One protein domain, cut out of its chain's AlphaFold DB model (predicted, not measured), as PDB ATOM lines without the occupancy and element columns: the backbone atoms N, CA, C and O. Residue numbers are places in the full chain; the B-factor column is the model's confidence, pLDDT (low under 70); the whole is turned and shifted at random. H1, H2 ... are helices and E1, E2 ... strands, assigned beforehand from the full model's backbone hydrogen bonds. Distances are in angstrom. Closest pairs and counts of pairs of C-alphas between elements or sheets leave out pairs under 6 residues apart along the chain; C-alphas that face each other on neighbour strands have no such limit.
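Overview. This is residues 38 to 134, 397 to 401, 418 to 434 and 441 to 449 of the 628 residues of a protein of Anabaena cylindrica (strain ATCC 27899 / PCC 7122) (UniProt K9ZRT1). A twisted sheet of four strands has two helices, H1 and H2, packed over one face and no named helix over the other, making two layers. Little H3 grazes this sheet near E1, while H4 and H5 lie away from it as pieces beyond cuts. The 128 printed residues are of mixed class, with named elements in the order E1 H1 E2 E3 H2 H3 E4 H4 H5; the antiparallel sheet runs E2, E3, E1, E4. The whole is only just compact, close to loose, with a radius of gyration of the C-alphas of 16.6 A and spans of 49 by 36 by 22 A.

Arrangement. Inner strands E3, residues 88 to 95, and E1, residues 43 to 49, are antiparallel, with N 46 and O 91 within hydrogen-bond range at 2.8 A. Edge strand E2, residues 76 to 83, forms a hairpin with E3, N 80 to O 92 being 2.8 A; edge strand E4, residues 128 to 133, is antiparallel to E1, N 45 to O 131 being 2.8 A. On the same face are H1, residues 55 to 70, at a height over the sheet of 8.2 A, and H2, residues 101 to 118, at 6.3 A. Residues 65 to 70 of H1 alone touch H2, opposite ways at a steep tilt of 59 degrees; the closest C-alphas, of Ile 70 and Arg 111, are 5.2 A apart. E1, H1, E2 and E3, H2 with H3 at residues 121 to 126, E4 are split strand-helix-strand units, each with another strand between its two, and right-handed crossovers. H4, residues 418 to 428, and H5, residues 441 to 446, are close but not clearly touching, with Ile 418 and Thr 441 the closest C-alphas at 7.8 A. O i to N i+4 pairs are within range throughout H3, H4 and H5, in 8 of 12 in H1 and 12 of 14 in H2.

Along the chain. E1 begins at C-alpha 43 (52.383, -39.370, 8.403), and H5 ends at C-alpha 446 (37.272, -44.736, -2.016). H2 is 26.3 A long, E3 22.9 A, E2 20.9 A, H1 20.1 A and E1 19.8 A.

Size, cuts and confidence. Cuts leave C-alpha gaps of 19.2 A from 134 to 397, 17.8 A from 401 to 418 and 16.3 A from 434 to 441. The links printed whole are tight. Model pLDDT is under 70 at residues 38 to 41, 134, 397 to 401, 443 to 444 and 447 to 449.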
ATOM      1  N   ASP A  38      55.075 -41.463  -5.831       54.59
ATOM      2  CA  ASP A  38      54.860 -41.578  -4.382       54.59
ATOM      3  C   ASP A  38      53.343 -41.634  -4.132       54.59
ATOM      4  O   ASP A  38      52.620 -40.721  -4.534       54.59
ATOM      5  N   ILE A  39      52.886 -42.757  -3.570       60.06
ATOM      6  CA  ILE A  39      51.541 -42.978  -3.055       60.06
ATOM      7  C   ILE A  39      51.701 -43.557  -1.640       60.06
ATOM      8  O   ILE A  39      51.948 -44.741  -1.420       60.06
ATOM      9  N   SER A  40      51.692 -42.653  -0.665       60.56
ATOM     10  CA  SER A  40      51.732 -42.908   0.777       60.56
ATOM     11  C   SER A  40      51.170 -41.678   1.503       60.56
ATOM     12  O   SER A  40      51.033 -40.622   0.885       60.56
ATOM     13  N   PRO A  41      50.788 -41.761   2.790       67.69
ATOM     14  CA  PRO A  41      50.232 -40.609   3.479       67.69
ATOM     15  C   PRO A  41      51.347 -39.683   3.935       67.69
ATOM     16  O   PRO A  41      52.447 -40.135   4.268       67.69
ATOM     17  N   VAL A  42      51.018 -38.406   4.112       77.12
ATOM     18  CA  VAL A  42      51.766 -37.597   5.072       77.12
ATOM     19  C   VAL A  42      51.452 -38.139   6.466       77.12
ATOM     20  O   VAL A  42      50.332 -38.020   6.960       77.12
ATOM     21  N   GLN A  43      52.448 -38.801   7.060       84.31
ATOM     22  CA  GLN A  43      52.383 -39.370   8.403       84.31
ATOM     23  C   GLN A  43      53.341 -38.639   9.336       84.31
ATOM     24  O   GLN A  43      54.515 -38.444   9.014       84.31
ATOM     25  N   ILE A  44      52.863 -38.303  10.527       88.62
ATOM     26  CA  ILE A  44      53.679 -37.771  11.620       88.62
ATOM     27  C   ILE A  44      53.585 -38.746  12.793       88.62
ATOM     28  O   ILE A  44      52.484 -39.068  13.220       88.62
ATOM     29  N   ASN A  45      54.714 -39.212  13.322       89.56
ATOM     30  CA  ASN A  45      54.761 -40.025  14.538       89.56
ATOM     31  C   ASN A  45      55.110 -39.146  15.743       89.56
ATOM     32  O   ASN A  45      56.153 -38.487  15.758       89.56
ATOM     33  N   VAL A  46      54.262 -39.191  16.765       93.31
ATOM     34  CA  VAL A  46      54.486 -38.666  18.108       93.31
ATOM     35  C   VAL A  46      54.772 -39.849  19.031       93.31
ATOM     36  O   VAL A  46      53.895 -40.667  19.293       93.31
ATOM     37  N   THR A  47      56.001 -39.949  19.531       92.38
ATOM     38  CA  THR A  47      56.411 -41.003  20.474       92.38
ATOM     39  C   THR A  47      56.723 -40.406  21.849       92.38
ATOM     40  O   THR A  47      57.366 -39.360  21.944       92.38
ATOM     41  N   ALA A  48      56.260 -41.067  22.911       92.94
ATOM     42  CA  ALA A  48      56.423 -40.662  24.307       92.94
ATOM     43  C   ALA A  48      56.666 -41.893  25.200       92.94
ATOM     44  O   ALA A  48      56.063 -42.941  24.977       92.94
ATOM     45  N   ASN A  49      57.513 -41.772  26.226       90.25
ATOM     46  CA  ASN A  49      57.956 -42.912  27.038       90.25
ATOM     47  C   ASN A  49      57.629 -42.719  28.524       90.25
ATOM     48  O   ASN A  49      58.235 -41.891  29.200       90.25
ATOM     49  N   TYR A  50      56.720 -43.528  29.070       90.81
ATOM     50  CA  TYR A  50      56.434 -43.578  30.506       90.81
ATOM     51  C   TYR A  50      57.101 -44.809  31.130       90.81
ATOM     52  O   TYR A  50      56.478 -45.848  31.351       90.81
ATOM     53  N   ILE A  51      58.401 -44.687  31.404       84.44
ATOM     54  CA  ILE A  51      59.248 -45.776  31.913       84.44
ATOM     55  C   ILE A  51      58.627 -46.402  33.176       84.44
ATOM     56  O   ILE A  51      58.436 -45.725  34.186       84.44
ATOM     57  N   GLY A  52      58.336 -47.706  33.117       80.94
ATOM     58  CA  GLY A  52      57.766 -48.482  34.226       80.94
ATOM     59  C   GLY A  52      56.232 -48.520  34.301       80.94
ATOM     60  O   GLY A  52      55.700 -49.221  35.163       80.94
ATOM     61  N   ALA A  53      55.512 -47.824  33.417       84.06
ATOM     62  CA  ALA A  53      54.060 -47.953  33.292       84.06
ATOM     63  C   ALA A  53      53.663 -49.185  32.451       84.06
ATOM     64  O   ALA A  53      54.383 -49.595  31.543       84.06
ATOM     65  N   ASN A  54      52.489 -49.766  32.728       81.94
ATOM     66  CA  ASN A  54      51.899 -50.793  31.865       81.94
ATOM     67  C   ASN A  54      51.093 -50.156  30.715       81.94
ATOM     68  O   ASN A  54      50.728 -48.981  30.788       81.94
ATOM     69  N   ALA A  55      50.754 -50.944  29.688       79.06
ATOM     70  CA  ALA A  55      50.038 -50.465  28.500       79.06
ATOM     71  C   ALA A  55      48.779 -49.632  28.819       79.06
ATOM     72  O   ALA A  55      48.559 -48.601  28.194       79.06
ATOM     73  N   GLN A  56      47.989 -50.038  29.821       79.62
ATOM     74  CA  GLN A  56      46.764 -49.331  30.210       79.62
ATOM     75  C   GLN A  56      47.049 -47.964  30.854       79.62
ATOM     76  O   GLN A  56      46.391 -46.984  30.514       79.62
ATOM     77  N   VAL A  57      48.033 -47.863  31.755       86.94
ATOM     78  CA  VAL A  57      48.411 -46.571  32.356       86.94
ATOM     79  C   VAL A  57      48.997 -45.634  31.298       86.94
ATOM     80  O   VAL A  57      48.682 -44.445  31.307       86.94
ATOM     81  N   VAL A  58      49.787 -46.154  30.352       87.50
ATOM     82  CA  VAL A  58      50.279 -45.383  29.195       87.50
ATOM     83  C   VAL A  58      49.106 -44.868  28.353       87.50
ATOM     84  O   VAL A  58      49.030 -43.671  28.071       87.50
ATOM     85  N   GLU A  59      48.156 -45.740  28.010       86.38
ATOM     86  CA  GLU A  59      46.974 -45.402  27.212       86.38
ATOM     87  C   GLU A  59      46.129 -44.297  27.867       86.38
ATOM     88  O   GLU A  59      45.802 -43.297  27.224       86.38
ATOM     89  N   GLU A  60      45.801 -44.451  29.153       89.00
ATOM     90  CA  GLU A  60      44.908 -43.546  29.886       89.00
ATOM     91  C   GLU A  60      45.566 -42.199  30.237       89.00
ATOM     92  O   GLU A  60      44.888 -41.169  30.215       89.00
ATOM     93  N   THR A  61      46.872 -42.180  30.544       91.56
ATOM     94  CA  THR A  61      47.567 -40.980  31.069       91.56
ATOM     95  C   THR A  61      48.472 -40.257  30.070       91.56
ATOM     96  O   THR A  61      48.802 -39.092  30.297       91.56
ATOM     97  N   VAL A  62      48.855 -40.899  28.961       92.62
ATOM     98  CA  VAL A  62      49.736 -40.320  27.930       92.62
ATOM     99  C   VAL A  62      49.033 -40.309  26.579       92.62
ATOM    100  O   VAL A  62      48.759 -39.233  26.043       92.62
ATOM    101  N   THR A  63      48.682 -41.484  26.055       91.75
ATOM    102  CA  THR A  63      48.179 -41.638  24.681       91.75
ATOM    103  C   THR A  63      46.877 -40.864  24.480       91.75
ATOM    104  O   THR A  63      46.825 -39.939  23.672       91.75
ATOM    105  N   THR A  64      45.870 -41.119  25.322       92.38
ATOM    106  CA  THR A  64      44.570 -40.420  25.299       92.38
ATOM    107  C   THR A  64      44.709 -38.900  25.496       92.38
ATOM    108  O   THR A  64      43.885 -38.125  25.005       92.38
ATOM    109  N   VAL A  65      45.731 -38.439  26.229       93.25
ATOM    110  CA  VAL A  65      45.958 -37.007  26.502       93.25
ATOM    111  C   VAL A  65      46.536 -36.304  25.275       93.25
ATOM    112  O   VAL A  65      46.044 -35.237  24.905       93.25
ATOM    113  N   LEU A  66      47.526 -36.916  24.619       93.19
ATOM    114  CA  LEU A  66      48.102 -36.444  23.357       93.19
ATOM    115  C   LEU A  66      47.048 -36.449  22.241       93.19
ATOM    116  O   LEU A  66      46.773 -35.403  21.649       93.19
ATOM    117  N   GLU A  67      46.390 -37.590  22.014       92.62
ATOM    118  CA  GLU A  67      45.345 -37.763  20.997       92.62
ATOM    119  C   GLU A  67      44.250 -36.690  21.084       92.62
ATOM    120  O   GLU A  67      43.883 -36.084  20.077       92.62
ATOM    121  N   ARG A  68      43.756 -36.390  22.293       91.69
ATOM    122  CA  ARG A  68      42.704 -35.382  22.511       91.69
ATOM    123  C   ARG A  68      43.134 -33.942  22.234       91.69
ATOM    124  O   ARG A  68      42.264 -33.077  22.186       91.69
ATOM    125  N   GLN A  69      44.426 -33.635  22.128       92.12
ATOM    126  CA  GLN A  69      44.904 -32.303  21.712       92.12
ATOM    127  C   GLN A  69      45.284 -32.270  20.230       92.12
ATOM    128  O   GLN A  69      45.108 -31.240  19.578       92.12
ATOM    129  N   ILE A  70      45.769 -33.396  19.705       92.06
ATOM    130  CA  ILE A  70      46.115 -33.606  18.294       92.06
ATOM    131  C   ILE A  70      44.857 -33.688  17.412       92.06
ATOM    132  O   ILE A  70      44.879 -33.235  16.272       92.06
ATOM    133  N   ASN A  71      43.737 -34.200  17.929       88.38
ATOM    134  CA  ASN A  71      42.475 -34.242  17.191       88.38
ATOM    135  C   ASN A  71      42.000 -32.832  16.763       88.38
ATOM    136  O   ASN A  71      42.147 -31.844  17.491       88.38
ATOM    137  N   GLY A  72      41.419 -32.738  15.566       82.88
ATOM    138  CA  GLY A  72      40.968 -31.479  14.971       82.88
ATOM    139  C   GLY A  72      42.099 -30.563  14.494       82.88
ATOM    140  O   GLY A  72      41.949 -29.345  14.574       82.88
ATOM    141  N   ILE A  73      43.238 -31.114  14.058       91.19
ATOM    142  CA  ILE A  73      44.141 -30.441  13.105       91.19
ATOM    143  C   ILE A  73      43.478 -30.464  11.710       91.19
ATOM    144  O   ILE A  73      42.704 -31.373  11.407       91.19
ATOM    145  N   GLU A  74      43.741 -29.458  10.877       86.00
ATOM    146  CA  GLU A  74      43.219 -29.386   9.506       86.00
ATOM    147  C   GLU A  74      43.882 -30.438   8.594       86.00
ATOM    148  O   GLU A  74      45.075 -30.697   8.712       86.00
ATOM    149  N   GLY A  75      43.111 -31.063   7.696       83.31
ATOM    150  CA  GLY A  75      43.610 -32.106   6.784       83.31
ATOM    151  C   GLY A  75      43.978 -33.439   7.448       83.31
ATOM    152  O   GLY A  75      44.663 -34.253   6.837       83.31
ATOM    153  N   LEU A  76      43.567 -33.667   8.700       85.56
ATOM    154  CA  LEU A  76      43.755 -34.930   9.418       85.56
ATOM    155  C   LEU A  76      42.713 -35.962   8.947       85.56
ATOM    156  O   LEU A  76      41.521 -35.792   9.204       85.56
ATOM    157  N   LYS A  77      43.167 -37.057   8.316       83.06
ATOM    158  CA  LYS A  77      42.306 -38.155   7.837       83.06
ATOM    159  C   LYS A  77      41.977 -39.136   8.972       83.06
ATOM    160  O   LYS A  77      40.819 -39.511   9.150       83.06
ATOM    161  N   TYR A  78      42.978 -39.522   9.774       82.38
ATOM    162  CA  TYR A  78      42.788 -40.264  11.033       82.38
ATOM    163  C   TYR A  78      44.047 -40.282  11.918       82.38
ATOM    164  O   TYR A  78      45.173 -40.103  11.452       82.38
ATOM    165  N   ILE A  79      43.851 -40.546  13.213       85.06
ATOM    166  CA  ILE A  79      44.924 -40.832  14.187       85.06
ATOM    167  C   ILE A  79      45.054 -42.348  14.379       85.06
ATOM    168  O   ILE A  79      44.096 -43.089  14.189       85.06
ATOM    169  N   THR A  80      46.231 -42.829  14.753       82.81
ATOM    170  CA  THR A  80      46.542 -44.240  14.988       82.81
ATOM    171  C   THR A  80      47.472 -44.340  16.183       82.81
ATOM    172  O   THR A  80      48.424 -43.570  16.248       82.81
ATOM    173  N   SER A  81      47.243 -45.254  17.126       86.62
ATOM    174  CA  SER A  81      48.087 -45.333  18.320       86.62
ATOM    175  C   SER A  81      48.323 -46.748  18.837       86.62
ATOM    176  O   SER A  81      47.580 -47.690  18.564       86.62
ATOM    177  N   THR A  82      49.413 -46.907  19.581       83.75
ATOM    178  CA  THR A  82      49.797 -48.140  20.267       83.75
ATOM    179  C   THR A  82      50.392 -47.776  21.623       83.75
ATOM    180  O   THR A  82      51.225 -46.875  21.724       83.75
ATOM    181  N   SER A  83      49.943 -48.461  22.676       86.19
ATOM    182  CA  SER A  83      50.427 -48.283  24.050       86.19
ATOM    183  C   SER A  83      50.914 -49.630  24.577       86.19
ATOM    184  O   SER A  83      50.152 -50.597  24.583       86.19
ATOM    185  N   SER A  84      52.172 -49.703  25.004       80.88
ATOM    186  CA  SER A  84      52.859 -50.961  25.323       80.88
ATOM    187  C   SER A  84      53.273 -51.044  26.793       80.88
ATOM    188  O   SER A  84      53.502 -50.040  27.464       80.88
ATOM    189  N   SER A  85      53.402 -52.269  27.313       76.00
ATOM    190  CA  SER A  85      53.778 -52.523  28.718       76.00
ATOM    191  C   SER A  85      55.282 -52.415  29.009       76.00
ATOM    192  O   SER A  85      55.720 -52.793  30.092       76.00
ATOM    193  N   ASP A  86      56.065 -51.906  28.058       77.38
ATOM    194  CA  ASP A  86      57.420 -51.381  28.271       77.38
ATOM    195  C   ASP A  86      57.419 -49.874  28.616       77.38
ATOM    196  O   ASP A  86      58.466 -49.312  28.940       77.38
ATOM    197  N   GLY A  87      56.246 -49.228  28.581       80.62
ATOM    198  CA  GLY A  87      56.064 -47.797  28.814       80.62
ATOM    199  C   GLY A  87      55.953 -46.959  27.536       80.62
ATOM    200  O   GLY A  87      55.747 -45.749  27.639       80.62
ATOM    201  N   THR A  88      56.091 -47.549  26.343       86.56
ATOM    202  CA  THR A  88      56.067 -46.793  25.079       86.56
ATOM    203  C   THR A  88      54.641 -46.430  24.641       86.56
ATOM    204  O   THR A  88      53.736 -47.267  24.613       86.56
ATOM    205  N   SER A  89      54.450 -45.159  24.283       90.25
ATOM    206  CA  SER A  89      53.291 -44.618  23.567       90.25
ATOM    207  C   SER A  89      53.759 -44.180  22.184       90.25
ATOM    208  O   SER A  89      54.659 -43.345  22.068       90.25
ATOM    209  N   ASN A  90      53.173 -44.748  21.136       89.56
ATOM    210  CA  ASN A  90      53.427 -44.377  19.748       89.56
ATOM    211  C   ASN A  90      52.102 -43.928  19.123       89.56
ATOM    212  O   ASN A  90      51.115 -44.660  19.201       89.56
ATOM    213  N   ILE A  91      52.062 -42.721  18.560       90.50
ATOM    214  CA  ILE A  91      50.873 -42.138  17.933       90.50
ATOM    215  C   ILE A  91      51.258 -41.660  16.538       90.50
ATOM    216  O   ILE A  91      51.922 -40.639  16.377       90.50
ATOM    217  N   THR A  92      50.797 -42.370  15.521       89.50
ATOM    218  CA  THR A  92      50.839 -41.925  14.131       89.50
ATOM    219  C   THR A  92      49.639 -41.005  13.858       89.50
ATOM    220  O   THR A  92      48.516 -41.277  14.277       89.50
ATOM    221  N   ILE A  93      49.846 -39.910  13.135       89.88
ATOM    222  CA  ILE A  93      48.795 -39.036  12.609       89.88
ATOM    223  C   ILE A  93      48.892 -39.096  11.094       89.88
ATOM    224  O   ILE A  93      49.947 -38.771  10.549       89.88
ATOM    225  N   THR A  94      47.805 -39.473  10.427       86.00
ATOM    226  CA  THR A  94      47.729 -39.504   8.967       86.00
ATOM    227  C   THR A  94      46.886 -38.352   8.441       86.00
ATOM    228  O   THR A  94      45.745 -38.148   8.860       86.00
ATOM    229  N   PHE A  95      47.457 -37.636   7.480       86.12
ATOM    230  CA  PHE A  95      46.846 -36.520   6.773       86.12
ATOM    231  C   PHE A  95      46.330 -36.922   5.381       86.12
ATOM    232  O   PHE A  95      46.698 -37.967   4.835       86.12
ATOM    233  N   ASP A  96      45.478 -36.071   4.814       80.62
ATOM    234  CA  ASP A  96      44.922 -36.188   3.466       80.62
ATOM    235  C   ASP A  96      45.973 -36.057   2.344       80.62
ATOM    236  O   ASP A  96      47.080 -35.538   2.524       80.62
ATOM    237  N   GLN A  97      45.594 -36.504   1.140       71.94
ATOM    238  CA  GLN A  97      46.409 -36.413  -0.075       71.94
ATOM    239  C   GLN A  97      46.915 -34.991  -0.337       71.94
ATOM    240  O   GLN A  97      46.128 -34.074  -0.563       71.94
ATOM    241  N   GLY A  98      48.235 -34.829  -0.432       71.06
ATOM    242  CA  GLY A  98      48.842 -33.559  -0.839       71.06
ATOM    243  C   GLY A  98      48.791 -32.453   0.218       71.06
ATOM    244  O   GLY A  98      49.175 -31.325  -0.092       71.06
ATOM    245  N   TYR A  99      48.378 -32.762   1.451       81.75
ATOM    246  CA  TYR A  99      48.721 -31.933   2.604       81.75
ATOM    247  C   TYR A  99      50.254 -31.882   2.754       81.75
ATOM    248  O   TYR A  99      50.946 -32.841   2.409       81.75
ATOM    249  N   ASP A 100      50.812 -30.771   3.230       82.62
ATOM    250  CA  ASP A 100      52.267 -30.593   3.312       82.62
ATOM    251  C   ASP A 100      52.874 -31.213   4.587       82.62
ATOM    252  O   ASP A 100      52.369 -31.025   5.693       82.62
ATOM    253  N   ILE A 101      53.995 -31.929   4.448       81.88
ATOM    254  CA  ILE A 101      54.629 -32.671   5.551       81.88
ATOM    255  C   ILE A 101      55.407 -31.783   6.534       81.88
ATOM    256  O   ILE A 101      55.584 -32.155   7.698       81.88
ATOM    257  N   ASP A 102      55.859 -30.607   6.102       85.38
ATOM    258  CA  ASP A 102      56.529 -29.648   6.981       85.38
ATOM    259  C   ASP A 102      55.489 -28.918   7.848       85.38
ATOM    260  O   ASP A 102      55.667 -28.805   9.064       85.38
ATOM    261  N   THR A 103      54.356 -28.549   7.246       87.38
ATOM    262  CA  THR A 103      53.162 -28.003   7.906       87.38
ATOM    263  C   THR A 103      52.537 -29.017   8.867       87.38
ATOM    264  O   THR A 103      52.310 -28.689  10.029       87.38
ATOM    265  N   ALA A 104      52.347 -30.273   8.447       88.62
ATOM    266  CA  ALA A 104      51.800 -31.336   9.299       88.62
ATOM    267  C   ALA A 104      52.660 -31.577  10.548       88.62
ATOM    268  O   ALA A 104      52.137 -31.710  11.656       88.62
ATOM    269  N   ALA A 105      53.988 -31.593  10.389       89.56
ATOM    270  CA  ALA A 105      54.907 -31.714  11.515       89.56
ATOM    271  C   ALA A 105      54.801 -30.515  12.473       89.56
ATOM    272  O   ALA A 105      54.796 -30.709  13.688       89.56
ATOM    273  N   ALA A 106      54.684 -29.293  11.941       91.31
ATOM    274  CA  ALA A 106      54.522 -28.081  12.740       91.31
ATOM    275  C   ALA A 106      53.193 -28.067  13.513       91.31
ATOM    276  O   ALA A 106      53.193 -27.805  14.715       91.31
ATOM    277  N   ASP A 107      52.074 -28.408  12.875       92.94
ATOM    278  CA  ASP A 107      50.756 -28.415  13.517       92.94
ATOM    279  C   ASP A 107      50.624 -29.507  14.583       92.94
ATOM    280  O   ASP A 107      50.126 -29.238  15.681       92.94
ATOM    281  N   VAL A 108      51.150 -30.711  14.331       94.00
ATOM    282  CA  VAL A 108      51.225 -31.760  15.361       94.00
ATOM    283  C   VAL A 108      52.119 -31.313  16.520       94.00
ATOM    284  O   VAL A 108      51.706 -31.434  17.673       94.00
ATOM    285  N   GLN A 109      53.292 -30.727  16.254       93.88
ATOM    286  CA  GLN A 109      54.170 -30.187  17.299       93.88
ATOM    287  C   GLN A 109      53.470 -29.100  18.132       93.88
ATOM    288  O   GLN A 109      53.547 -29.128  19.362       93.88
ATOM    289  N   ASN A 110      52.725 -28.195  17.492       93.31
ATOM    290  CA  ASN A 110      51.935 -27.161  18.162       93.31
ATOM    291  C   ASN A 110      50.858 -27.769  19.080       93.31
ATOM    292  O   ASN A 110      50.659 -27.286  20.196       93.31
ATOM    293  N   ARG A 111      50.187 -28.855  18.668       93.12
ATOM    294  CA  ARG A 111      49.222 -29.567  19.529       93.12
ATOM    295  C   ARG A 111      49.882 -30.354  20.660       93.12
ATOM    296  O   ARG A 111      49.342 -30.365  21.767       93.12
ATOM    297  N   VAL A 112      51.048 -30.957  20.427       94.06
ATOM    298  CA  VAL A 112      51.828 -31.660  21.462       94.06
ATOM    299  C   VAL A 112      52.280 -30.693  22.560       94.06
ATOM    300  O   VAL A 112      52.101 -31.003  23.736       94.06
ATOM    301  N   LEU A 113      52.735 -29.484  22.217       93.00
ATOM    302  CA  LEU A 113      53.102 -28.445  23.197       93.00
ATOM    303  C   LEU A 113      51.913 -27.979  24.069       93.00
ATOM    304  O   LEU A 113      52.097 -27.574  25.214       93.00
ATOM    305  N   LEU A 114      50.673 -28.078  23.571       92.50
ATOM    306  CA  LEU A 114      49.450 -27.820  24.354       92.50
ATOM    307  C   LEU A 114      49.014 -29.019  25.222       92.50
ATOM    308  O   LEU A 114      48.208 -28.859  26.152       92.50
ATOM    309  N   ALA A 115      49.522 -30.218  24.929       92.69
ATOM    310  CA  ALA A 115      49.323 -31.431  25.719       92.69
ATOM    311  C   ALA A 115      50.376 -31.580  26.826       92.69
ATOM    312  O   ALA A 115      50.025 -31.960  27.941       92.69
ATOM    313  N   GLU A 116      51.634 -31.239  26.545       92.06
ATOM    314  CA  GLU A 116      52.802 -31.468  27.404       92.06
ATOM    315  C   GLU A 116      52.624 -31.045  28.879       92.06
ATOM    316  O   GLU A 116      52.922 -31.861  29.754       92.06
ATOM    317  N   PRO A 117      52.040 -29.875  29.229       94.50
ATOM    318  CA  PRO A 117      51.820 -29.502  30.631       94.50
ATOM    319  C   PRO A 117      50.903 -30.455  31.417       94.50
ATOM    320  O   PRO A 117      50.929 -30.438  32.648       94.50
ATOM    321  N   LYS A 118      50.097 -31.269  30.722       93.19
ATOM    322  CA  LYS A 118      49.138 -32.240  31.278       93.19
ATOM    323  C   LYS A 118      49.724 -33.653  31.401       93.19
ATOM    324  O   LYS A 118      49.064 -34.514  31.977       93.19
ATOM    325  N   LEU A 119      50.912 -33.905  30.845       94.62
ATOM    326  CA  LEU A 119      51.560 -35.218  30.877       94.62
ATOM    327  C   LEU A 119      52.244 -35.488  32.231       94.62
ATOM    328  O   LEU A 119      52.648 -34.538  32.913       94.62
ATOM    329  N   PRO A 120      52.428 -36.767  32.616       94.94
ATOM    330  CA  PRO A 120      53.218 -37.141  33.787       94.94
ATOM    331  C   PRO A 120      54.654 -36.608  33.706       94.94
ATOM    332  O   PRO A 120      55.278 -36.641  32.646       94.94
ATOM    333  N   GLU A 121      55.214 -36.180  34.839       89.88
ATOM    334  CA  GLU A 121      56.549 -35.558  34.902       89.88
ATOM    335  C   GLU A 121      57.661 -36.437  34.304       89.88
ATOM    336  O   GLU A 121      58.520 -35.930  33.592       89.88
ATOM    337  N   VAL A 122      57.598 -37.759  34.506       88.19
ATOM    338  CA  VAL A 122      58.544 -38.726  33.913       88.19
ATOM    339  C   VAL A 122      58.579 -38.612  32.383       88.19
ATOM    340  O   VAL A 122      59.653 -38.618  31.791       88.19
ATOM    341  N   VAL A 123      57.414 -38.437  31.750       91.81
ATOM    342  CA  VAL A 123      57.277 -38.314  30.289       91.81
ATOM    343  C   VAL A 123      57.799 -36.964  29.797       91.81
ATOM    344  O   VAL A 123      58.392 -36.883  28.723       91.81
ATOM    345  N   ARG A 124      57.644 -35.897  30.593       91.94
ATOM    346  CA  ARG A 124      58.239 -34.583  30.287       91.94
ATOM    347  C   ARG A 124      59.765 -34.626  30.355       91.94
ATOM    348  O   ARG A 124      60.427 -34.041  29.508       91.94
ATOM    349  N   GLN A 125      60.324 -35.371  31.310       86.50
ATOM    350  CA  GLN A 125      61.774 -35.548  31.450       86.50
ATOM    351  C   GLN A 125      62.391 -36.415  30.339       86.50
ATOM    352  O   GLN A 125      63.527 -36.157  29.943       86.50
ATOM    353  N   THR A 126      61.662 -37.397  29.789       84.94
ATOM    354  CA  THR A 126      62.080 -38.099  28.556       84.94
ATOM    355  C   THR A 126      61.836 -37.284  27.284       84.94
ATOM    356  O   THR A 126      62.433 -37.576  26.249       84.94
ATOM    357  N   GLY A 127      60.947 -36.292  27.351       87.25
ATOM    358  CA  GLY A 127      60.414 -35.560  26.206       87.25
ATOM    359  C   GLY A 127      59.378 -36.356  25.401       87.25
ATOM    360  O   GLY A 127      59.222 -37.572  25.549       87.25
ATOM    361  N   VAL A 128      58.681 -35.644  24.512       92.69
ATOM    362  CA  VAL A 128      57.800 -36.213  23.483       92.69
ATOM    363  C   VAL A 128      58.390 -35.882  22.114       92.69
ATOM    364  O   VAL A 128      58.510 -34.711  21.755       92.69
ATOM    365  N   SER A 129      58.773 -36.898  21.343       89.88
ATOM    366  CA  SER A 129      59.412 -36.709  20.037       89.88
ATOM    367  C   SER A 129      58.382 -36.720  18.910       89.88
ATOM    368  O   SER A 129      57.756 -37.754  18.661       89.88
ATOM    369  N   VAL A 130      58.252 -35.603  18.193       90.81
ATOM    370  CA  VAL A 130      57.475 -35.505  16.948       90.81
ATOM    371  C   VAL A 130      58.414 -35.713  15.761       90.81
ATOM    372  O   VAL A 130      59.433 -35.037  15.635       90.81
ATOM    373  N   THR A 131      58.096 -36.668  14.890       85.25
ATOM    374  CA  THR A 131      58.952 -37.080  13.767       85.25
ATOM    375  C   THR A 131      58.136 -37.290  12.496       85.25
ATOM    376  O   THR A 131      56.996 -37.747  12.538       85.25
ATOM    377  N   LYS A 132      58.716 -36.963  11.338       83.81
ATOM    378  CA  LYS A 132      58.102 -37.221  10.028       83.81
ATOM    379  C   LYS A 132      58.232 -38.712   9.724       83.81
ATOM    380  O   LYS A 132      59.348 -39.210   9.578       83.81
ATOM    381  N   GLN A 133      57.112 -39.425   9.677       71.88
ATOM    382  CA  GLN A 133      57.086 -40.865   9.445       71.88
ATOM    383  C   GLN A 133      57.080 -41.165   7.943       71.88
ATOM    384  O   GLN A 133      56.465 -40.470   7.138       71.88
ATOM    385  N   SER A 134      57.771 -42.240   7.578       67.75
ATOM    386  CA  SER A 134      57.789 -42.797   6.233       67.75
ATOM    387  C   SER A 134      57.780 -44.313   6.324       67.75
ATOM    388  O   SER A 134      58.554 -44.897   7.082       67.75
ATOM    389  N   ASN A 397      41.514 -43.930  14.008       49.84
ATOM    390  CA  ASN A 397      40.578 -43.063  14.756       49.84
ATOM    391  C   ASN A 397      40.079 -43.436  16.176       49.84
ATOM    392  O   ASN A 397      38.905 -43.752  16.352       49.84
ATOM    393  N   LEU A 398      40.905 -43.194  17.207       52.03
ATOM    394  CA  LEU A 398      40.514 -42.919  18.617       52.03
ATOM    395  C   LEU A 398      39.664 -43.976  19.362       52.03
ATOM    396  O   LEU A 398      39.282 -43.763  20.515       52.03
ATOM    397  N   TYR A 399      39.368 -45.112  18.739       57.12
ATOM    398  CA  TYR A 399      38.696 -46.251  19.353       57.12
ATOM    399  C   TYR A 399      39.670 -47.425  19.438       57.12
ATOM    400  O   TYR A 399      40.386 -47.716  18.478       57.12
ATOM    401  N   ARG A 400      39.647 -48.145  20.569       51.06
ATOM    402  CA  ARG A 400      40.360 -49.422  20.724       51.06
ATOM    403  C   ARG A 400      39.962 -50.367  19.588       51.06
ATOM    404  O   ARG A 400      38.837 -50.864  19.549       51.06
ATOM    405  N   SER A 401      40.901 -50.600  18.684       62.66
ATOM    406  CA  SER A 401      40.760 -51.429  17.491       62.66
ATOM    407  C   SER A 401      41.786 -52.564  17.524       62.66
ATOM    408  O   SER A 401      42.733 -52.547  18.308       62.66
ATOM    409  N   ILE A 418      37.257 -58.599   0.609       85.38
ATOM    410  CA  ILE A 418      36.634 -57.436   1.265       85.38
ATOM    411  C   ILE A 418      35.153 -57.712   1.545       85.38
ATOM    412  O   ILE A 418      34.701 -57.562   2.678       85.38
ATOM    413  N   GLU A 419      34.394 -58.173   0.549       85.75
ATOM    414  CA  GLU A 419      32.969 -58.493   0.697       85.75
ATOM    415  C   GLU A 419      32.736 -59.695   1.628       85.75
ATOM    416  O   GLU A 419      31.838 -59.661   2.471       85.75
ATOM    417  N   THR A 420      33.583 -60.725   1.560       86.94
ATOM    418  CA  THR A 420      33.518 -61.876   2.479       86.94
ATOM    419  C   THR A 420      33.775 -61.444   3.923       86.94
ATOM    420  O   THR A 420      33.001 -61.797   4.810       86.94
ATOM    421  N   MET A 421      34.803 -60.626   4.167       86.69
ATOM    422  CA  MET A 421      35.105 -60.064   5.489       86.69
ATOM    423  C   MET A 421      33.999 -59.124   5.978       86.69
ATOM    424  O   MET A 421      33.642 -59.175   7.151       86.69
ATOM    425  N   LYS A 422      33.389 -58.333   5.087       86.19
ATOM    426  CA  LYS A 422      32.235 -57.475   5.396       86.19
ATOM    427  C   LYS A 422      31.026 -58.291   5.871       86.19
ATOM    428  O   LYS A 422      30.401 -57.952   6.875       86.19
ATOM    429  N   ASN A 423      30.729 -59.392   5.182       87.94
ATOM    430  CA  ASN A 423      29.640 -60.310   5.526       87.94
ATOM    431  C   ASN A 423      29.939 -61.121   6.801       87.94
ATOM    432  O   ASN A 423      29.040 -61.349   7.616       87.94
ATOM    433  N   LEU A 424      31.199 -61.512   7.020       86.75
ATOM    434  CA  LEU A 424      31.646 -62.157   8.256       86.75
ATOM    435  C   LEU A 424      31.537 -61.195   9.449       86.75
ATOM    436  O   LEU A 424      30.963 -61.548  10.475       86.75
ATOM    437  N   ALA A 425      31.996 -59.953   9.300       84.06
ATOM    438  CA  ALA A 425      31.877 -58.922  10.325       84.06
ATOM    439  C   ALA A 425      30.404 -58.658  10.689       84.06
ATOM    440  O   ALA A 425      30.049 -58.674  11.865       84.06
ATOM    441  N   ALA A 426      29.523 -58.525   9.692       84.62
ATOM    442  CA  ALA A 426      28.086 -58.327   9.902       84.62
ATOM    443  C   ALA A 426      27.351 -59.521  10.554       84.62
ATOM    444  O   ALA A 426      26.226 -59.348  11.025       84.62
ATOM    445  N   SER A 427      27.951 -60.717  10.579       85.75
ATOM    446  CA  SER A 427      27.358 -61.933  11.163       85.75
ATOM    447  C   SER A 427      28.013 -62.396  12.471       85.75
ATOM    448  O   SER A 427      27.363 -63.096  13.248       85.75
ATOM    449  N   VAL A 428      29.262 -61.997  12.737       87.12
ATOM    450  CA  VAL A 428      30.048 -62.423  13.911       87.12
ATOM    451  C   VAL A 428      30.227 -61.308  14.949       87.12
ATOM    452  O   VAL A 428      30.320 -61.610  16.138       87.12
ATOM    453  N   LEU A 429      30.263 -60.029  14.551       83.12
ATOM    454  CA  LEU A 429      30.482 -58.939  15.509       83.12
ATOM    455  C   LEU A 429      29.237 -58.686  16.386       83.12
ATOM    456  O   LEU A 429      28.115 -58.616  15.876       83.12
ATOM    457  N   PRO A 430      29.404 -58.499  17.710       80.38
ATOM    458  CA  PRO A 430      28.313 -58.076  18.579       80.38
ATOM    459  C   PRO A 430      27.918 -56.617  18.288       80.38
ATOM    460  O   PRO A 430      28.729 -55.808  17.853       80.38
ATOM    461  N   LYS A 431      26.660 -56.253  18.583       76.62
ATOM    462  CA  LYS A 431      26.035 -54.963  18.197       76.62
ATOM    463  C   LYS A 431      26.723 -53.684  18.711       76.62
ATOM    464  O   LYS A 431      26.310 -52.593  18.332       76.62
ATOM    465  N   ASN A 432      27.704 -53.801  19.598       75.94
ATOM    466  CA  ASN A 432      28.503 -52.707  20.152       75.94
ATOM    467  C   ASN A 432      29.911 -52.602  19.531       75.94
ATOM    468  O   ASN A 432      30.717 -51.815  20.016       75.94
ATOM    469  N   MET A 433      30.219 -53.403  18.507       70.25
ATOM    470  CA  MET A 433      31.517 -53.445  17.836       70.25
ATOM    471  C   MET A 433      31.331 -53.174  16.340       70.25
ATOM    472  O   MET A 433      30.536 -53.840  15.680       70.25
ATOM    473  N   SER A 434      32.062 -52.190  15.813       74.00
ATOM    474  CA  SER A 434      32.122 -51.904  14.375       74.00
ATOM    475  C   SER A 434      33.423 -52.435  13.779       74.00
ATOM    476  O   SER A 434      34.382 -52.712  14.498       74.00
ATOM    477  N   THR A 441      43.145 -51.137   1.199       75.06
ATOM    478  CA  THR A 441      41.726 -51.510   1.163       75.06
ATOM    479  C   THR A 441      40.762 -50.325   1.252       75.06
ATOM    480  O   THR A 441      39.718 -50.350   0.600       75.06
ATOM    481  N   LEU A 442      41.078 -49.281   2.031       73.56
ATOM    482  CA  LEU A 442      40.244 -48.072   2.058       73.56
ATOM    483  C   LEU A 442      40.370 -47.315   0.734       73.56
ATOM    484  O   LEU A 442      39.363 -46.892   0.187       73.56
ATOM    485  N   GLU A 443      41.577 -47.218   0.175       68.62
ATOM    486  CA  GLU A 443      41.807 -46.592  -1.132       68.62
ATOM    487  C   GLU A 443      41.115 -47.358  -2.271       68.62
ATOM    488  O   GLU A 443      40.563 -46.732  -3.177       68.62
ATOM    489  N   GLU A 444      41.078 -48.695  -2.218       69.31
ATOM    490  CA  GLU A 444      40.324 -49.538  -3.161       69.31
ATOM    491  C   GLU A 444      38.806 -49.283  -3.070       69.31
ATOM    492  O   GLU A 444      38.112 -49.334  -4.086       69.31
ATOM    493  N   LEU A 445      38.293 -48.942  -1.882       73.31
ATOM    494  CA  LEU A 445      36.886 -48.593  -1.654       73.31
ATOM    495  C   LEU A 445      36.559 -47.129  -2.001       73.31
ATOM    496  O   LEU A 445      35.536 -46.887  -2.635       73.31
ATOM    497  N   GLU A 446      37.420 -46.164  -1.668       70.88
ATOM    498  CA  GLU A 446      37.272 -44.736  -2.016       70.88
ATOM    499  C   GLU A 446      37.451 -44.493  -3.528       70.88
ATOM    500  O   GLU A 446      36.755 -43.669  -4.130       70.88
ATOM    501  N   SER A 447      38.338 -45.254  -4.177       64.75
ATOM    502  CA  SER A 447      38.467 -45.319  -5.645       64.75
ATOM    503  C   SER A 447      37.381 -46.197  -6.287       64.75
ATOM    504  O   SER A 447      37.128 -46.120  -7.496       64.75
ATOM    505  N   GLY A 448      36.726 -47.036  -5.481       63.28
ATOM    506  CA  GLY A 448      35.713 -48.005  -5.874       63.28
ATOM    507  C   GLY A 448      34.500 -47.344  -6.524       63.28
ATOM    508  O   GLY A 448      33.671 -46.724  -5.871       63.28
ATOM    509  N   GLY A 449      34.378 -47.500  -7.844       67.62
ATOM    510  CA  GLY A 449      33.291 -46.907  -8.632       67.62
ATOM    511  C   GLY A 449      33.635 -45.582  -9.324       67.62
ATOM    512  O   GLY A 449      32.850 -45.134 -10.159       67.62
TER     513      GLY A 449